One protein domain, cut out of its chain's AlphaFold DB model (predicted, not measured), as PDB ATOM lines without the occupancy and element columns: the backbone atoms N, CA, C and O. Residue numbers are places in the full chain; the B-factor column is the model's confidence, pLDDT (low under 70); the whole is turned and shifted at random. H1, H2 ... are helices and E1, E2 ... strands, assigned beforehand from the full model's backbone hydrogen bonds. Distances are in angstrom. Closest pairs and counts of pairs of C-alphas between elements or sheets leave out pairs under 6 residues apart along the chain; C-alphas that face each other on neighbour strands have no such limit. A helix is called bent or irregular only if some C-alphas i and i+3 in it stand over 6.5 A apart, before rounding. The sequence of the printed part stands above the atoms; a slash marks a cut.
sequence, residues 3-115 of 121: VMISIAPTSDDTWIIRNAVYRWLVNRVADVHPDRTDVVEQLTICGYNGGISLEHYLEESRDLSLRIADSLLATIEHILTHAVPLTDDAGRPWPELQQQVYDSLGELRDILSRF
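AT A GLANCE: This is residues 3 to 115 of the 121 residues of an uncharacterized protein of Rhodopirellula europaea SH398 (UniProt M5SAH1). A small three-stranded sheet has four helices over one face, in two layers: H1 and H2 stand side by side as a helical hairpin, H3 crosses both, and H4 runs along edge strand E2. H3 folds back at a kink of 147 degrees near residue 61. The printed part has 113 residues, with four named helices and three named strands in the order E1 E2 H1 H2 E3 H3 H4; the sheet, E2 E1 E3, is mixed and the class mostly helix. The whole is compact, with a radius of gyration of the C-alphas of 13.1 A, and spans 39 by 31 by 26 A.

IN THESE COORDINATES: E1, residues 3 to 6, begins at C-alpha 3 (20.152, -4.452, 44.683). E2 is residues 14 to 18, H1 19 to 32 (19.9 A), H2 37 to 48 (17.0 A) and E3 51 to 53. H3, 54 to 82, is 26.5 A long and irregular: C-alphas 60 and 63 are 9.3 A apart. H4, 95 to 113, is 27.1 A long and irregular, with C-alphas 96 and 99 7.6 A apart; it ends at C-alpha 113 (24.144, -16.381, 29.811).

HOW THE PARTS SIT: E1 and E2, a hairpin, are antiparallel, with N 5 and O 15 2.8 A apart; E1 and E3 are parallel, with N 6 and O 52 2.9 A apart. H4 lies over E2, at a height over the sheet of 9.6 A. H1 and H2 touch at Ala 30 and Val 40, their closest C-alphas, 6.1 A apart, a shallow tilt of 1 degrees, opposite ways. H3 is the hub: about perpendicular to H1 and H2 at 82 degrees each, it touches H1 at C-alphas 75 and 29, 5.7 A apart, and H2 at C-alphas 68 and 39, 5.6 A apart, the closest pairs. H3 and H4 touch at a steep tilt of 45 degrees, opposite ways, their closest C-alphas, Leu 73 and Arg 109, 5.9 A apart. H2 and H4 are apart. In H1 and H2 every O i to N i+4 pair is within hydrogen-bond range; in H3 22 of 25 are, in H4 13 of 15.

THE WHOLE: The two C-alphas farthest apart, of Glu 59 and Glu 96, are 39.4 A apart. The link from H3 to H4, residues 83 to 94, is long. The printed part has no cut, and no printed residue is under 70 in pLDDT.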
ATOM      1  N   VAL A   3      20.003  -3.005  44.485       96.12
ATOM      2  CA  VAL A   3      20.152  -4.452  44.683       96.12
ATOM      3  C   VAL A   3      21.150  -4.970  43.655       96.12
ATOM      4  O   VAL A   3      21.194  -4.455  42.536       96.12
ATOM      5  N   MET A   4      21.946  -5.960  44.050       96.12
ATOM      6  CA  MET A   4      22.965  -6.593  43.221       96.12
ATOM      7  C   MET A   4      22.568  -8.021  42.822       96.12
ATOM      8  O   MET A   4      22.041  -8.767  43.642       96.12
ATOM      9  N   ILE A   5      22.856  -8.422  41.588       96.44
ATOM     10  CA  ILE A   5      22.882  -9.825  41.155       96.44
ATOM     11  C   ILE A   5      24.257 -10.062  40.542       96.44
ATOM     12  O   ILE A   5      24.619  -9.347  39.613       96.44
ATOM     13  N   SER A   6      25.020 -11.032  41.030       95.88
ATOM     14  CA  SER A   6      26.317 -11.374  40.441       95.88
ATOM     15  C   SER A   6      26.464 -12.867  40.174       95.88
ATOM     16  O   SER A   6      25.866 -13.694  40.863       95.88
ATOM     17  N   ILE A   7      27.270 -13.207  39.167       94.12
ATOM     18  CA  ILE A   7      27.651 -14.596  38.855       94.12
ATOM     19  C   ILE A   7      29.109 -14.913  39.208       94.12
ATOM     20  O   ILE A   7      29.502 -16.071  39.128       94.12
ATOM     21  N   ALA A   8      29.899 -13.894  39.557       89.81
ATOM     22  CA  ALA A   8      31.307 -13.968  39.942       89.81
ATOM     23  C   ALA A   8      31.678 -12.693  40.742       89.81
ATOM     24  O   ALA A   8      30.899 -11.733  40.741       89.81
ATOM     25  N   PRO A   9      32.857 -12.599  41.391       84.62
ATOM     26  CA  PRO A   9      33.236 -11.437  42.200       84.62
ATOM     27  C   PRO A   9      33.797 -10.271  41.361       84.62
ATOM     28  O   PRO A   9      34.466  -9.385  41.894       84.62
ATOM     29  N   THR A  10      33.575 -10.275  40.043       87.94
ATOM     30  CA  THR A  10      34.056  -9.239  39.121       87.94
ATOM     31  C   THR A  10      32.958  -8.209  38.840       87.94
ATOM     32  O   THR A  10      31.763  -8.512  38.891       87.94
ATOM     33  N   SER A  11      33.348  -6.971  38.521       86.38
ATOM     34  CA  SER A  11      32.391  -5.920  38.144       86.38
ATOM     35  C   SER A  11      31.616  -6.258  36.874       86.38
ATOM     36  O   SER A  11      30.447  -5.906  36.769       86.38
ATOM     37  N   ASP A  12      32.258  -6.952  35.934       90.88
ATOM     38  CA  ASP A  12      31.694  -7.275  34.619       90.88
ATOM     39  C   ASP A  12      30.624  -8.373  34.710       90.88
ATOM     40  O   ASP A  12      29.807  -8.539  33.806       90.88
ATOM     41  N   ASP A  13      30.619  -9.107  35.819       94.12
ATOM     42  CA  ASP A  13      29.691 -10.191  36.133       94.12
ATOM     43  C   ASP A  13      28.672  -9.787  37.205       94.12
ATOM     44  O   ASP A  13      28.025 -10.640  37.816       94.12
ATOM     45  N   THR A  14      28.544  -8.479  37.440       96.00
ATOM     46  CA  THR A  14      27.688  -7.897  38.467       96.00
ATOM     47  C   THR A  14      26.690  -6.926  37.850       96.00
ATOM     48  O   THR A  14      27.049  -5.909  37.262       96.00
ATOM     49  N   TRP A  15      25.411  -7.195  38.066       97.69
ATOM     50  CA  TRP A  15      24.308  -6.320  37.709       97.69
ATOM     51  C   TRP A  15      23.795  -5.573  38.938       97.69
ATOM     52  O   TRP A  15      23.531  -6.179  39.979       97.69
ATOM     53  N   ILE A  16      23.638  -4.253  38.836       96.19
ATOM     54  CA  ILE A  16      23.161  -3.405  39.936       96.19
ATOM     55  C   ILE A  16      21.971  -2.590  39.458       96.19
ATOM     56  O   ILE A  16      22.075  -1.811  38.514       96.19
ATOM     57  N   ILE A  17      20.852  -2.695  40.171       96.69
ATOM     58  CA  ILE A  17      19.616  -2.008  39.798       96.69
ATOM     59  C   ILE A  17      18.953  -1.327  40.991       96.69
ATOM     60  O   ILE A  17      19.215  -1.631  42.154       96.69
ATOM     61  N   ARG A  18      18.042  -0.388  40.727       94.88
ATOM     62  CA  ARG A  18      17.174   0.198  41.758       94.88
ATOM     63  C   ARG A  18      16.261  -0.873  42.362       94.88
ATOM     64  O   ARG A  18      15.631  -1.625  41.628       94.88
ATOM     65  N   ASN A  19      16.091  -0.858  43.687       94.75
ATOM     66  CA  ASN A  19      15.263  -1.836  44.407       94.75
ATOM     67  C   ASN A  19      13.818  -1.931  43.859       94.75
ATOM     68  O   ASN A  19      13.289  -3.023  43.719       94.75
ATOM     69  N   ALA A  20      13.199  -0.816  43.452       94.94
ATOM     70  CA  ALA A  20      11.859  -0.851  42.849       94.94
ATOM     71  C   ALA A  20      11.794  -1.692  41.555       94.94
ATOM     72  O   ALA A  20      10.863  -2.466  41.371       94.94
ATOM     73  N   VAL A  21      12.810  -1.590  40.691       96.25
ATOM     74  CA  VAL A  21      12.888  -2.384  39.453       96.25
ATOM     75  C   VAL A  21      13.195  -3.846  39.771       96.25
ATOM     76  O   VAL A  21      12.619  -4.732  39.153       96.25
ATOM     77  N   TYR A  22      14.045  -4.107  40.772       97.19
ATOM     78  CA  TYR A  22      14.291  -5.467  41.255       97.19
ATOM     79  C   TYR A  22      12.999  -6.136  41.739       97.19
ATOM     80  O   TYR A  22      12.681  -7.233  41.299       97.19
ATOM     81  N   ARG A  23      12.206  -5.465  42.586       96.31
ATOM     82  CA  ARG A  23      10.910  -5.998  43.042       96.31
ATOM     83  C   ARG A  23       9.952  -6.248  41.890       96.31
ATOM     84  O   ARG A  23       9.304  -7.288  41.855       96.31
ATOM     85  N   TRP A  24       9.887  -5.321  40.935       97.50
ATOM     86  CA  TRP A  24       9.093  -5.522  39.731       97.50
ATOM     87  C   TRP A  24       9.543  -6.778  38.968       97.50
ATOM     88  O   TRP A  24       8.694  -7.596  38.624       97.50
ATOM     89  N   LEU A  25      10.853  -6.989  38.793       98.00
ATOM     90  CA  LEU A  25      11.406  -8.194  38.168       98.00
ATOM     91  C   LEU A  25      11.029  -9.464  38.944       98.00
ATOM     92  O   LEU A  25      10.547 -10.411  38.334       98.00
ATOM     93  N   VAL A  26      11.165  -9.478  40.273       97.62
ATOM     94  CA  VAL A  26      10.766 -10.627  41.110       97.62
ATOM     95  C   VAL A  26       9.270 -10.923  40.972       97.62
ATOM     96  O   VAL A  26       8.883 -12.081  40.838       97.62
ATOM     97  N   ASN A  27       8.424  -9.893  40.894       96.94
ATOM     98  CA  ASN A  27       6.998 -10.079  40.623       96.94
ATOM     99  C   ASN A  27       6.754 -10.674  39.226       96.94
ATOM    100  O   ASN A  27       5.827 -11.458  39.057       96.94
ATOM    101  N   ARG A  28       7.564 -10.322  38.214       97.75
ATOM    102  CA  ARG A  28       7.477 -10.961  36.889       97.75
ATOM    103  C   ARG A  28       7.924 -12.425  36.941       97.75
ATOM    104  O   ARG A  28       7.295 -13.247  36.289       97.75
ATOM    105  N   VAL A  29       8.939 -12.766  37.741       98.12
ATOM    106  CA  VAL A  29       9.352 -14.167  37.953       98.12
ATOM    107  C   VAL A  29       8.200 -14.976  38.549       98.12
ATOM    108  O   VAL A  29       7.923 -16.068  38.068       98.12
ATOM    109  N   ALA A  30       7.489 -14.430  39.539       97.50
ATOM    110  CA  ALA A  30       6.328 -15.091  40.138       97.50
ATOM    111  C   ALA A  30       5.175 -15.307  39.141       97.50
ATOM    112  O   ALA A  30       4.533 -16.356  39.165       97.50
ATOM    113  N   ASP A  31       4.934 -14.340  38.250       96.06
ATOM    114  CA  ASP A  31       3.907 -14.451  37.208       96.06
ATOM    115  C   ASP A  31       4.271 -15.501  36.141       96.06
ATOM    116  O   ASP A  31       3.404 -16.245  35.683       96.06
ATOM    117  N   VAL A  32       5.544 -15.557  35.728       97.50
ATOM    118  CA  VAL A  32       6.029 -16.470  34.676       97.50
ATOM    119  C   VAL A  32       6.250 -17.891  35.211       97.50
ATOM    120  O   VAL A  32       6.032 -18.859  34.484       97.50
ATOM    121  N   HIS A  33       6.643 -18.026  36.479       96.81
ATOM    122  CA  HIS A  33       6.982 -19.293  37.127       96.81
ATOM    123  C   HIS A  33       6.181 -19.502  38.427       96.81
ATOM    124  O   HIS A  33       6.760 -19.522  39.519       96.81
ATOM    125  N   PRO A  34       4.847 -19.674  38.348       95.00
ATOM    126  CA  PRO A  34       3.986 -19.789  39.531       95.00
ATOM    127  C   PRO A  34       4.268 -21.038  40.385       95.00
ATOM    128  O   PRO A  34       3.860 -21.103  41.543       95.00
ATOM    129  N   ASP A  35       4.950 -22.036  39.825       96.06
ATOM    130  CA  ASP A  35       5.373 -23.272  40.482       96.06
ATOM    131  C   ASP A  35       6.740 -23.163  41.180       96.06
ATOM    132  O   ASP A  35       7.063 -23.996  42.026       96.06
ATOM    133  N   ARG A  36       7.536 -22.125  40.885       95.50
ATOM    134  CA  ARG A  36       8.879 -21.911  41.455       95.50
ATOM    135  C   ARG A  36       8.841 -20.984  42.672       95.50
ATOM    136  O   ARG A  36       9.535 -19.967  42.731       95.50
ATOM    137  N   THR A  37       8.006 -21.318  43.656       96.06
ATOM    138  CA  THR A  37       7.782 -20.464  44.839       96.06
ATOM    139  C   THR A  37       9.041 -20.257  45.679       96.06
ATOM    140  O   THR A  37       9.229 -19.180  46.237       96.06
ATOM    141  N   ASP A  38       9.920 -21.255  45.741       95.06
ATOM    142  CA  ASP A  38      11.189 -21.185  46.469       95.06
ATOM    143  C   ASP A  38      12.197 -20.229  45.809       95.06
ATOM    144  O   ASP A  38      12.883 -19.478  46.499       95.06
ATOM    145  N   VAL A  39      12.235 -20.175  44.472       97.00
ATOM    146  CA  VAL A  39      13.022 -19.181  43.722       97.00
ATOM    147  C   VAL A  39      12.543 -17.761  44.034       97.00
ATOM    148  O   VAL A  39      13.356 -16.878  44.308       97.00
ATOM    149  N   VAL A  40      11.226 -17.531  44.016       97.75
ATOM    150  CA  VAL A  40      10.633 -16.215  44.312       97.75
ATOM    151  C   VAL A  40      10.910 -15.797  45.756       97.75
ATOM    152  O   VAL A  40      11.281 -14.647  46.002       97.75
ATOM    153  N   GLU A  41      10.765 -16.719  46.710       96.81
ATOM    154  CA  GLU A  41      11.086 -16.484  48.119       96.81
ATOM    155  C   GLU A  41      12.559 -16.096  48.285       96.81
ATOM    156  O   GLU A  41      12.866 -15.072  48.902       96.81
ATOM    157  N   GLN A  42      13.466 -16.842  47.653       96.00
ATOM    158  CA  GLN A  42      14.894 -16.584  47.752       96.00
ATOM    159  C   GLN A  42      15.287 -15.230  47.150       96.00
ATOM    160  O   GLN A  42      16.020 -14.460  47.773       96.00
ATOM    161  N   LEU A  43      14.763 -14.892  45.968       96.94
ATOM    162  CA  LEU A  43      14.969 -13.575  45.359       96.94
ATOM    163  C   LEU A  43      14.422 -12.452  46.252       96.94
ATOM    164  O   LEU A  43      15.068 -11.424  46.447       96.94
ATOM    165  N   THR A  44      13.261 -12.661  46.868       96.19
ATOM    166  CA  THR A  44      12.676 -11.690  47.799       96.19
ATOM    167  C   THR A  44      13.587 -11.452  49.008       96.19
ATOM    168  O   THR A  44      13.889 -10.299  49.328       96.19
ATOM    169  N   ILE A  45      14.087 -12.518  49.642       94.94
ATOM    170  CA  ILE A  45      15.026 -12.438  50.775       94.94
ATOM    171  C   ILE A  45      16.317 -11.720  50.362       94.94
ATOM    172  O   ILE A  45      16.768 -10.798  51.045       94.94
ATOM    173  N   CYS A  46      16.894 -12.089  49.218       92.94
ATOM    174  CA  CYS A  46      18.098 -11.460  48.680       92.94
ATOM    175  C   CYS A  46      17.906  -9.962  48.408       92.94
ATOM    176  O   CYS A  46      18.783  -9.162  48.733       92.94
ATOM    177  N   GLY A  47      16.740  -9.554  47.902       93.00
ATOM    178  CA  GLY A  47      16.393  -8.145  47.717       93.00
ATOM    179  C   GLY A  47      16.445  -7.330  49.014       93.00
ATOM    180  O   GLY A  47      16.916  -6.190  49.002       93.00
ATOM    181  N   TYR A  48      16.025  -7.914  50.144       91.81
ATOM    182  CA  TYR A  48      16.141  -7.281  51.466       91.81
ATOM    183  C   TYR A  48      17.581  -7.243  51.992       91.81
ATOM    184  O   TYR A  48      17.951  -6.288  52.674       91.81
ATOM    185  N   ASN A  49      18.400  -8.230  51.627       92.12
ATOM    186  CA  ASN A  49      19.809  -8.326  52.021       92.12
ATOM    187  C   ASN A  49      20.770  -7.571  51.083       92.12
ATOM    188  O   ASN A  49      21.981  -7.591  51.290       92.12
ATOM    189  N   GLY A  50      20.247  -6.875  50.068       92.19
ATOM    190  CA  GLY A  50      21.031  -6.049  49.146       92.19
ATOM    191  C   GLY A  50      21.530  -6.770  47.892       92.19
ATOM    192  O   GLY A  50      22.147  -6.128  47.041       92.19
ATOM    193  N   GLY A  51      21.223  -8.055  47.720       93.31
ATOM    194  CA  GLY A  51      21.532  -8.783  46.498       93.31
ATOM    195  C   GLY A  51      21.703 -10.286  46.656       93.31
ATOM    196  O   GLY A  51      21.496 -10.856  47.726       93.31
ATOM    197  N   ILE A  52      22.092 -10.914  45.550       94.19
ATOM    198  CA  ILE A  52      22.429 -12.332  45.452       94.19
ATOM    199  C   ILE A  52      23.737 -12.511  44.674       94.19
ATOM    200  O   ILE A  52      23.941 -11.873  43.642       94.19
ATOM    201  N   SER A  53      24.600 -13.399  45.168       94.31
ATOM    202  CA  SER A  53      25.757 -13.924  44.435       94.31
ATOM    203  C   SER A  53      25.475 -15.378  44.074       94.31
ATOM    204  O   SER A  53      25.428 -16.238  44.955       94.31
ATOM    205  N   LEU A  54      25.248 -15.656  42.791       93.50
ATOM    206  CA  LEU A  54      24.883 -16.990  42.313       93.50
ATOM    207  C   LEU A  54      26.035 -17.989  42.464       93.50
ATOM    208  O   LEU A  54      25.786 -19.150  42.776       93.50
ATOM    209  N   GLU A  55      27.285 -17.539  42.329       90.19
ATOM    210  CA  GLU A  55      28.471 -18.362  42.599       90.19
ATOM    211  C   GLU A  55      28.507 -18.837  44.051       90.19
ATOM    212  O   GLU A  55      28.678 -20.024  44.305       90.19
ATOM    213  N   HIS A  56      28.267 -17.939  45.008       85.62
ATOM    214  CA  HIS A  56      28.223 -18.326  46.416       85.62
ATOM    215  C   HIS A  56      27.065 -19.297  46.693       85.62
ATOM    216  O   HIS A  56      27.237 -20.299  47.384       85.62
ATOM    217  N   TYR A  57      25.908 -19.070  46.063       83.94
ATOM    218  CA  TYR A  57      24.779 -20.000  46.141       83.94
ATOM    219  C   TYR A  57      25.072 -21.370  45.513       83.94
ATOM    220  O   TYR A  57      24.412 -22.334  45.890       83.94
ATOM    221  N   LEU A  58      26.042 -21.511  44.597       85.88
ATOM    222  CA  LEU A  58      26.437 -22.835  44.094       85.88
ATOM    223  C   LEU A  58      27.043 -23.709  45.197       85.88
ATOM    224  O   LEU A  58      26.876 -24.928  45.153       85.88
ATOM    225  N   GLU A  59      27.734 -23.100  46.165       83.06
ATOM    226  CA  GLU A  59      28.345 -23.800  47.297       83.06
ATOM    227  C   GLU A  59      27.292 -24.239  48.322       83.06
ATOM    228  O   GLU A  59      27.386 -25.336  48.873       83.06
ATOM    229  N   GLU A  60      26.272 -23.406  48.552       85.69
ATOM    230  CA  GLU A  60      25.190 -23.686  49.505       85.69
ATOM    231  C   GLU A  60      24.128 -24.631  48.928       85.69
ATOM    232  O   GLU A  60      23.706 -25.590  49.577       85.69
ATOM    233  N   SER A  61      23.675 -24.356  47.703       90.62
ATOM    234  CA  SER A  61      22.639 -25.111  47.002       90.62
ATOM    235  C   SER A  61      22.742 -24.904  45.489       90.62
ATOM    236  O   SER A  61      22.081 -24.044  44.899       90.62
ATOM    237  N   ARG A  62      23.553 -25.749  44.837       90.56
ATOM    238  CA  ARG A  62      23.724 -25.756  43.373       90.56
ATOM    239  C   ARG A  62      22.389 -25.755  42.625       90.56
ATOM    240  O   ARG A  62      22.216 -24.958  41.712       90.56
ATOM    241  N   ASP A  63      21.463 -26.630  43.011       92.88
ATOM    242  CA  ASP A  63      20.160 -26.758  42.347       92.88
ATOM    243  C   ASP A  63      19.355 -25.451  42.404       92.88
ATOM    244  O   ASP A  63      18.868 -24.974  41.380       92.88
ATOM    245  N   LEU A  64      19.281 -24.819  43.579       92.81
ATOM    246  CA  LEU A  64      18.573 -23.552  43.736       92.81
ATOM    247  C   LEU A  64      19.254 -22.429  42.946       92.81
ATOM    248  O   LEU A  64      18.567 -21.661  42.278       92.81
ATOM    249  N   SER A  65      20.588 -22.353  42.968       94.25
ATOM    250  CA  SER A  65      21.341 -21.350  42.204       94.25
ATOM    251  C   SER A  65      21.059 -21.444  40.700       94.25
ATOM    252  O   SER A  65      20.728 -20.446  40.056       94.25
ATOM    253  N   LEU A  66      21.099 -22.664  40.152       94.00
ATOM    254  CA  LEU A  66      20.783 -22.929  38.749       94.00
ATOM    255  C   LEU A  66      19.329 -22.571  38.422       94.00
ATOM    256  O   LEU A  66      19.080 -21.891  37.430       94.00
ATOM    257  N   ARG A  67      18.371 -22.955  39.275       94.88
ATOM    258  CA  ARG A  67      16.954 -22.615  39.077       94.88
ATOM    259  C   ARG A  67      16.685 -21.117  39.177       94.88
ATOM    260  O   ARG A  67      15.830 -20.621  38.445       94.88
ATOM    261  N   ILE A  68      17.397 -20.381  40.029       96.31
ATOM    262  CA  ILE A  68      17.307 -18.916  40.083       96.31
ATOM    263  C   ILE A  68      17.808 -18.314  38.769       96.31
ATOM    264  O   ILE A  68      17.099 -17.508  38.167       96.31
ATOM    265  N   ALA A  69      18.996 -18.717  38.312       96.44
ATOM    266  CA  ALA A  69      19.587 -18.202  37.082       96.44
ATOM    267  C   ALA A  69      18.693 -18.485  35.859       96.44
ATOM    268  O   ALA A  69      18.407 -17.572  35.088       96.44
ATOM    269  N   ASP A  70      18.189 -19.717  35.742       95.88
ATOM    270  CA  ASP A  70      17.260 -20.150  34.691       95.88
ATOM    271  C   ASP A  70      15.937 -19.367  34.730       95.88
ATOM    272  O   ASP A  70      15.501 -18.832  33.712       95.88
ATOM    273  N   SER A  71      15.320 -19.216  35.911       97.44
ATOM    274  CA  SER A  71      14.055 -18.469  36.048       97.44
ATOM    275  C   SER A  71      14.218 -16.997  35.682       97.44
ATOM    276  O   SER A  71      13.360 -16.417  35.016       97.44
ATOM    277  N   LEU A  72      15.315 -16.372  36.119       97.94
ATOM    278  CA  LEU A  72      15.619 -14.987  35.777       97.94
ATOM    279  C   LEU A  72      15.821 -14.838  34.270       97.94
ATOM    280  O   LEU A  72      15.219 -13.948  33.673       97.94
ATOM    281  N   LEU A  73      16.612 -15.721  33.654       97.31
ATOM    282  CA  LEU A  73      16.879 -15.684  32.221       97.31
ATOM    283  C   LEU A  73      15.582 -15.821  31.409       97.31
ATOM    284  O   LEU A  73      15.267 -14.939  30.610       97.31
ATOM    285  N   ALA A  74      14.783 -16.855  31.687       96.75
ATOM    286  CA  ALA A  74      13.507 -17.095  31.015       96.75
ATOM    287  C   ALA A  74      12.515 -15.933  31.210       96.75
ATOM    288  O   ALA A  74      11.831 -15.515  30.272       96.75
ATOM    289  N   THR A  75      12.460 -15.357  32.414       98.44
ATOM    290  CA  THR A  75      11.607 -14.195  32.706       98.44
ATOM    291  C   THR A  75      12.054 -12.956  31.928       98.44
ATOM    292  O   THR A  75      11.216 -12.240  31.376       98.44
ATOM    293  N   ILE A  76      13.359 -12.691  31.845       98.31
ATOM    294  CA  ILE A  76      13.901 -11.558  31.085       98.31
ATOM    295  C   ILE A  76      13.585 -11.713  29.597       98.31
ATOM    296  O   ILE A  76      13.098 -10.772  28.967       98.31
ATOM    297  N   GLU A  77      13.802 -12.901  29.038       97.12
ATOM    298  CA  GLU A  77      13.451 -13.201  27.650       97.12
ATOM    299  C   GLU A  77      11.957 -12.998  27.389       97.12
ATOM    300  O   GLU A  77      11.582 -12.376  26.390       97.12
ATOM    301  N   HIS A  78      11.101 -13.443  28.312       97.50
ATOM    302  CA  HIS A  78       9.664 -13.216  28.233       97.50
ATOM    303  C   HIS A  78       9.319 -11.718  28.214       97.50
ATOM    304  O   HIS A  78       8.561 -11.286  27.342       97.50
ATOM    305  N   ILE A  79       9.894 -10.926  29.127       97.75
ATOM    306  CA  ILE A  79       9.677  -9.474  29.223       97.75
ATOM    307  C   ILE A  79      10.055  -8.772  27.918       97.75
ATOM    308  O   ILE A  79       9.255  -8.000  27.382       97.75
ATOM    309  N   LEU A  80      11.259  -9.047  27.410       96.25
ATOM    310  CA  LEU A  80      11.795  -8.398  26.215       96.25
ATOM    311  C   LEU A  80      11.015  -8.802  24.956       96.25
ATOM    312  O   LEU A  80      10.751  -7.957  24.104       96.25
ATOM    313  N   THR A  81      10.593 -10.065  24.864       96.50
ATOM    314  CA  THR A  81       9.832 -10.585  23.716       96.50
ATOM    315  C   THR A  81       8.410 -10.026  23.662       96.50
ATOM    316  O   THR A  81       7.928  -9.669  22.589       96.50
ATOM    317  N   HIS A  82       7.731  -9.933  24.809       96.62
ATOM    318  CA  HIS A  82       6.321  -9.528  24.879       96.62
ATOM    319  C   HIS A  82       6.122  -8.047  25.219       96.62
ATOM    320  O   HIS A  82       4.986  -7.604  25.372       96.62
ATOM    321  N   ALA A  83       7.209  -7.285  25.346       92.25
ATOM    322  CA  ALA A  83       7.198  -5.886  25.751       92.25
ATOM    323  C   ALA A  83       6.365  -5.632  27.031       92.25
ATOM    324  O   ALA A  83       5.531  -4.726  27.078       92.25
ATOM    325  N   VAL A  84       6.616  -6.422  28.081       94.12
ATOM    326  CA  VAL A  84       5.899  -6.327  29.365       94.12
ATOM    327  C   VAL A  84       6.091  -4.945  30.024       94.12
ATOM    328  O   VAL A  84       7.221  -4.544  30.310       94.12
ATOM    329  N   PRO A  85       5.011  -4.204  30.334       94.69
ATOM    330  CA  PRO A  85       5.124  -2.853  30.875       94.69
ATOM    331  C   PRO A  85       5.801  -2.840  32.251       94.69
ATOM    332  O   PRO A  85       5.468  -3.624  33.143       94.69
ATOM    333  N   LEU A  86       6.728  -1.900  32.431       96.44
ATOM    334  CA  LEU A  86       7.302  -1.573  33.725       96.44
ATOM    335  C   LEU A  86       6.234  -0.871  34.559       96.44
ATOM    336  O   LEU A  86       5.655   0.125  34.120       96.44
ATOM    337  N   THR A  87       5.995  -1.365  35.769       96.50
ATOM    338  CA  THR A  87       5.045  -0.765  36.706       96.50
ATOM    339  C   THR A  87       5.678  -0.553  38.072       96.50
ATOM    340  O   THR A  87       6.613  -1.258  38.450       96.50
ATOM    341  N   ASP A  88       5.149   0.403  38.831       93.06
ATOM    342  CA  ASP A  88       5.456   0.546  40.251       93.06
ATOM    343  C   ASP A  88       4.774  -0.545  41.104       93.06
ATOM    344  O   ASP A  88       4.041  -1.401  40.598       93.06
ATOM    345  N   ASP A  89       5.003  -0.504  42.422       89.69
ATOM    346  CA  ASP A  89       4.418  -1.454  43.381       89.69
ATOM    347  C   ASP A  89       2.874  -1.361  43.455       89.69
ATOM    348  O   ASP A  89       2.220  -2.272  43.959       89.69
ATOM    349  N   ALA A  90       2.272  -0.272  42.959       92.81
ATOM    350  CA  ALA A  90       0.824  -0.086  42.872       92.81
ATOM    351  C   ALA A  90       0.251  -0.496  41.500       92.81
ATOM    352  O   ALA A  90      -0.938  -0.286  41.247       92.81
ATOM    353  N   GLY A  91       1.078  -1.051  40.608       91.88
ATOM    354  CA  GLY A  91       0.691  -1.456  39.258       91.88
ATOM    355  C   GLY A  91       0.537  -0.291  38.277       91.88
ATOM    356  O   GLY A  91      -0.015  -0.473  37.191       91.88
ATOM    357  N   ARG A  92       0.997   0.915  38.625       94.56
ATOM    358  CA  ARG A  92       0.949   2.068  37.719       94.56
ATOM    359  C   ARG A  92       2.125   2.002  36.750       94.56
ATOM    360  O   ARG A  92       3.240   1.737  37.191       94.56
ATOM    361  N   PRO A  93       1.907   2.253  35.450       94.19
ATOM    362  CA  PRO A  93       2.975   2.190  34.463       94.19
ATOM    363  C   PRO A  93       4.038   3.257  34.727       94.19
ATOM    364  O   PRO A  93       3.712   4.376  35.128       94.19
ATOM    365  N   TRP A  94       5.294   2.913  34.443       94.38
ATOM    366  CA  TRP A  94       6.446   3.797  34.594       94.38
ATOM    367  C   TRP A  94       7.200   3.993  33.261       94.38
ATOM    368  O   TRP A  94       8.347   3.560  33.107       94.38
ATOM    369  N   PRO A  95       6.548   4.600  32.251       93.38
ATOM    370  CA  PRO A  95       7.022   4.590  30.868       93.38
ATOM    371  C   PRO A  95       8.346   5.332  30.665       93.38
ATOM    372  O   PRO A  95       9.137   4.943  29.808       93.38
ATOM    373  N   GLU A  96       8.629   6.370  31.454       94.19
ATOM    374  CA  GLU A  96       9.855   7.162  31.327       94.19
ATOM    375  C   GLU A  96      11.135   6.377  31.654       94.19
ATOM    376  O   GLU A  96      12.215   6.772  31.219       94.19
ATOM    377  N   LEU A  97      11.028   5.263  32.389       94.38
ATOM    378  CA  LEU A  97      12.153   4.374  32.695       94.38
ATOM    379  C   LEU A  97      12.141   3.081  31.874       94.38
ATOM    380  O   LEU A  97      13.091   2.308  31.973       94.38
ATOM    381  N   GLN A  98      11.104   2.841  31.062       95.69
ATOM    382  CA  GLN A  98      10.889   1.570  30.364       95.69
ATOM    383  C   GLN A  98      12.115   1.152  29.545       95.69
ATOM    384  O   GLN A  98      12.638   0.057  29.737       95.69
ATOM    385  N   GLN A  99      12.596   2.038  28.666       96.38
ATOM    386  CA  GLN A  99      13.715   1.719  27.778       96.38
ATOM    387  C   GLN A  99      15.006   1.482  28.566       96.38
ATOM    388  O   GLN A  99      15.686   0.491  28.336       96.38
ATOM    389  N   GLN A 100      15.296   2.334  29.556       96.56
ATOM    390  CA  GLN A 100      16.482   2.179  30.401       96.56
ATOM    391  C   GLN A 100      16.466   0.845  31.160       96.56
ATOM    392  O   GLN A 100      17.501   0.196  31.301       96.56
ATOM    393  N   VAL A 101      15.302   0.431  31.668       96.94
ATOM    394  CA  VAL A 101      15.165  -0.868  32.334       96.94
ATOM    395  C   VAL A 101      15.354  -2.002  31.337       96.94
ATOM    396  O   VAL A 101      16.041  -2.954  31.667       96.94
ATOM    397  N   TYR A 102      14.817  -1.902  30.123       97.62
ATOM    398  CA  TYR A 102      14.983  -2.939  29.100       97.62
ATOM    399  C   TYR A 102      16.435  -3.128  28.683       97.62
ATOM    400  O   TYR A 102      16.894  -4.267  28.614       97.62
ATOM    401  N   ASP A 103      17.161  -2.033  28.471       97.50
ATOM    402  CA  ASP A 103      18.589  -2.084  28.158       97.50
ATOM    403  C   ASP A 103      19.351  -2.768  29.307       97.50
ATOM    404  O   ASP A 103      20.128  -3.694  29.085       97.50
ATOM    405  N   SER A 104      19.025  -2.407  30.553       97.31
ATOM    406  CA  SER A 104      19.624  -3.011  31.746       97.31
ATOM    407  C   SER A 104      19.243  -4.487  31.946       97.31
ATOM    408  O   SER A 104      20.057  -5.272  32.425       97.31
ATOM    409  N   LEU A 105      18.035  -4.912  31.562       98.00
ATOM    410  CA  LEU A 105      17.669  -6.333  31.540       98.00
ATOM    411  C   LEU A 105      18.448  -7.092  30.459       98.00
ATOM    412  O   LEU A 105      18.796  -8.250  30.673       98.00
ATOM    413  N   GLY A 106      18.750  -6.448  29.327       97.56
ATOM    414  CA  GLY A 106      19.657  -6.984  28.313       97.56
ATOM    415  C   GLY A 106      21.045  -7.274  28.886       97.56
ATOM    416  O   GLY A 106      21.555  -8.377  28.711       97.56
ATOM    417  N   GLU A 107      21.605  -6.342  29.660       97.12
ATOM    418  CA  GLU A 107      22.880  -6.541  30.367       97.12
ATOM    419  C   GLU A 107      22.814  -7.726  31.344       97.12
ATOM    420  O   GLU A 107      23.701  -8.581  31.347       97.12
ATOM    421  N   LEU A 108      21.748  -7.820  32.150       97.56
ATOM    422  CA  LEU A 108      21.564  -8.940  33.076       97.56
ATOM    423  C   LEU A 108      21.441 -10.278  32.339       97.56
ATOM    424  O   LEU A 108      22.033 -11.263  32.776       97.56
ATOM    425  N   ARG A 109      20.708 -10.330  31.223       97.44
ATOM    426  CA  ARG A 109      20.607 -11.528  30.377       97.44
ATOM    427  C   ARG A 109      21.988 -11.968  29.895       97.44
ATOM    428  O   ARG A 109      22.324 -13.144  29.999       97.44
ATOM    429  N   ASP A 110      22.794 -11.029  29.411       96.00
ATOM    430  CA  ASP A 110      24.129 -11.316  28.894       96.00
ATOM    431  C   ASP A 110      25.072 -11.788  30.024       96.00
ATOM    432  O   ASP A 110      25.855 -12.721  29.831       96.00
ATOM    433  N   ILE A 111      24.945 -11.235  31.239       95.94
ATOM    434  CA  ILE A 111      25.609 -11.755  32.446       95.94
ATOM    435  C   ILE A 111      25.160 -13.192  32.735       95.94
ATOM    436  O   ILE A 111      25.997 -14.087  32.768       95.94
ATOM    437  N   LEU A 112      23.857 -13.442  32.880       95.38
ATOM    438  CA  LEU A 112      23.318 -14.765  33.219       95.38
ATOM    439  C   LEU A 112      23.646 -15.829  32.164       95.38
ATOM    440  O   LEU A 112      23.854 -16.983  32.523       95.38
ATOM    441  N   SER A 113      23.768 -15.453  30.887       92.75
ATOM    442  CA  SER A 113      24.144 -16.381  29.811       92.75
ATOM    443  C   SER A 113      25.562 -16.956  29.954       92.75
ATOM    444  O   SER A 113      25.869 -18.000  29.380       92.75
ATOM    445  N   ARG A 114      26.429 -16.286  30.727       92.38
ATOM    446  CA  ARG A 114      27.791 -16.738  31.047       92.38
ATOM    447  C   ARG A 114      27.850 -17.605  32.303       92.38
ATOM    448  O   ARG A 114      28.886 -18.214  32.565       92.38
ATOM    449  N   PHE A 115      26.771 -17.661  33.085       91.00
ATOM    450  CA  PHE A 115      26.700 -18.534  34.249       91.00
ATOM    451  C   PHE A 115      26.688 -19.995  33.780       91.00
ATOM    452  O   PHE A 115      25.964 -20.304  32.832       91.00
TER     453      PHE A 115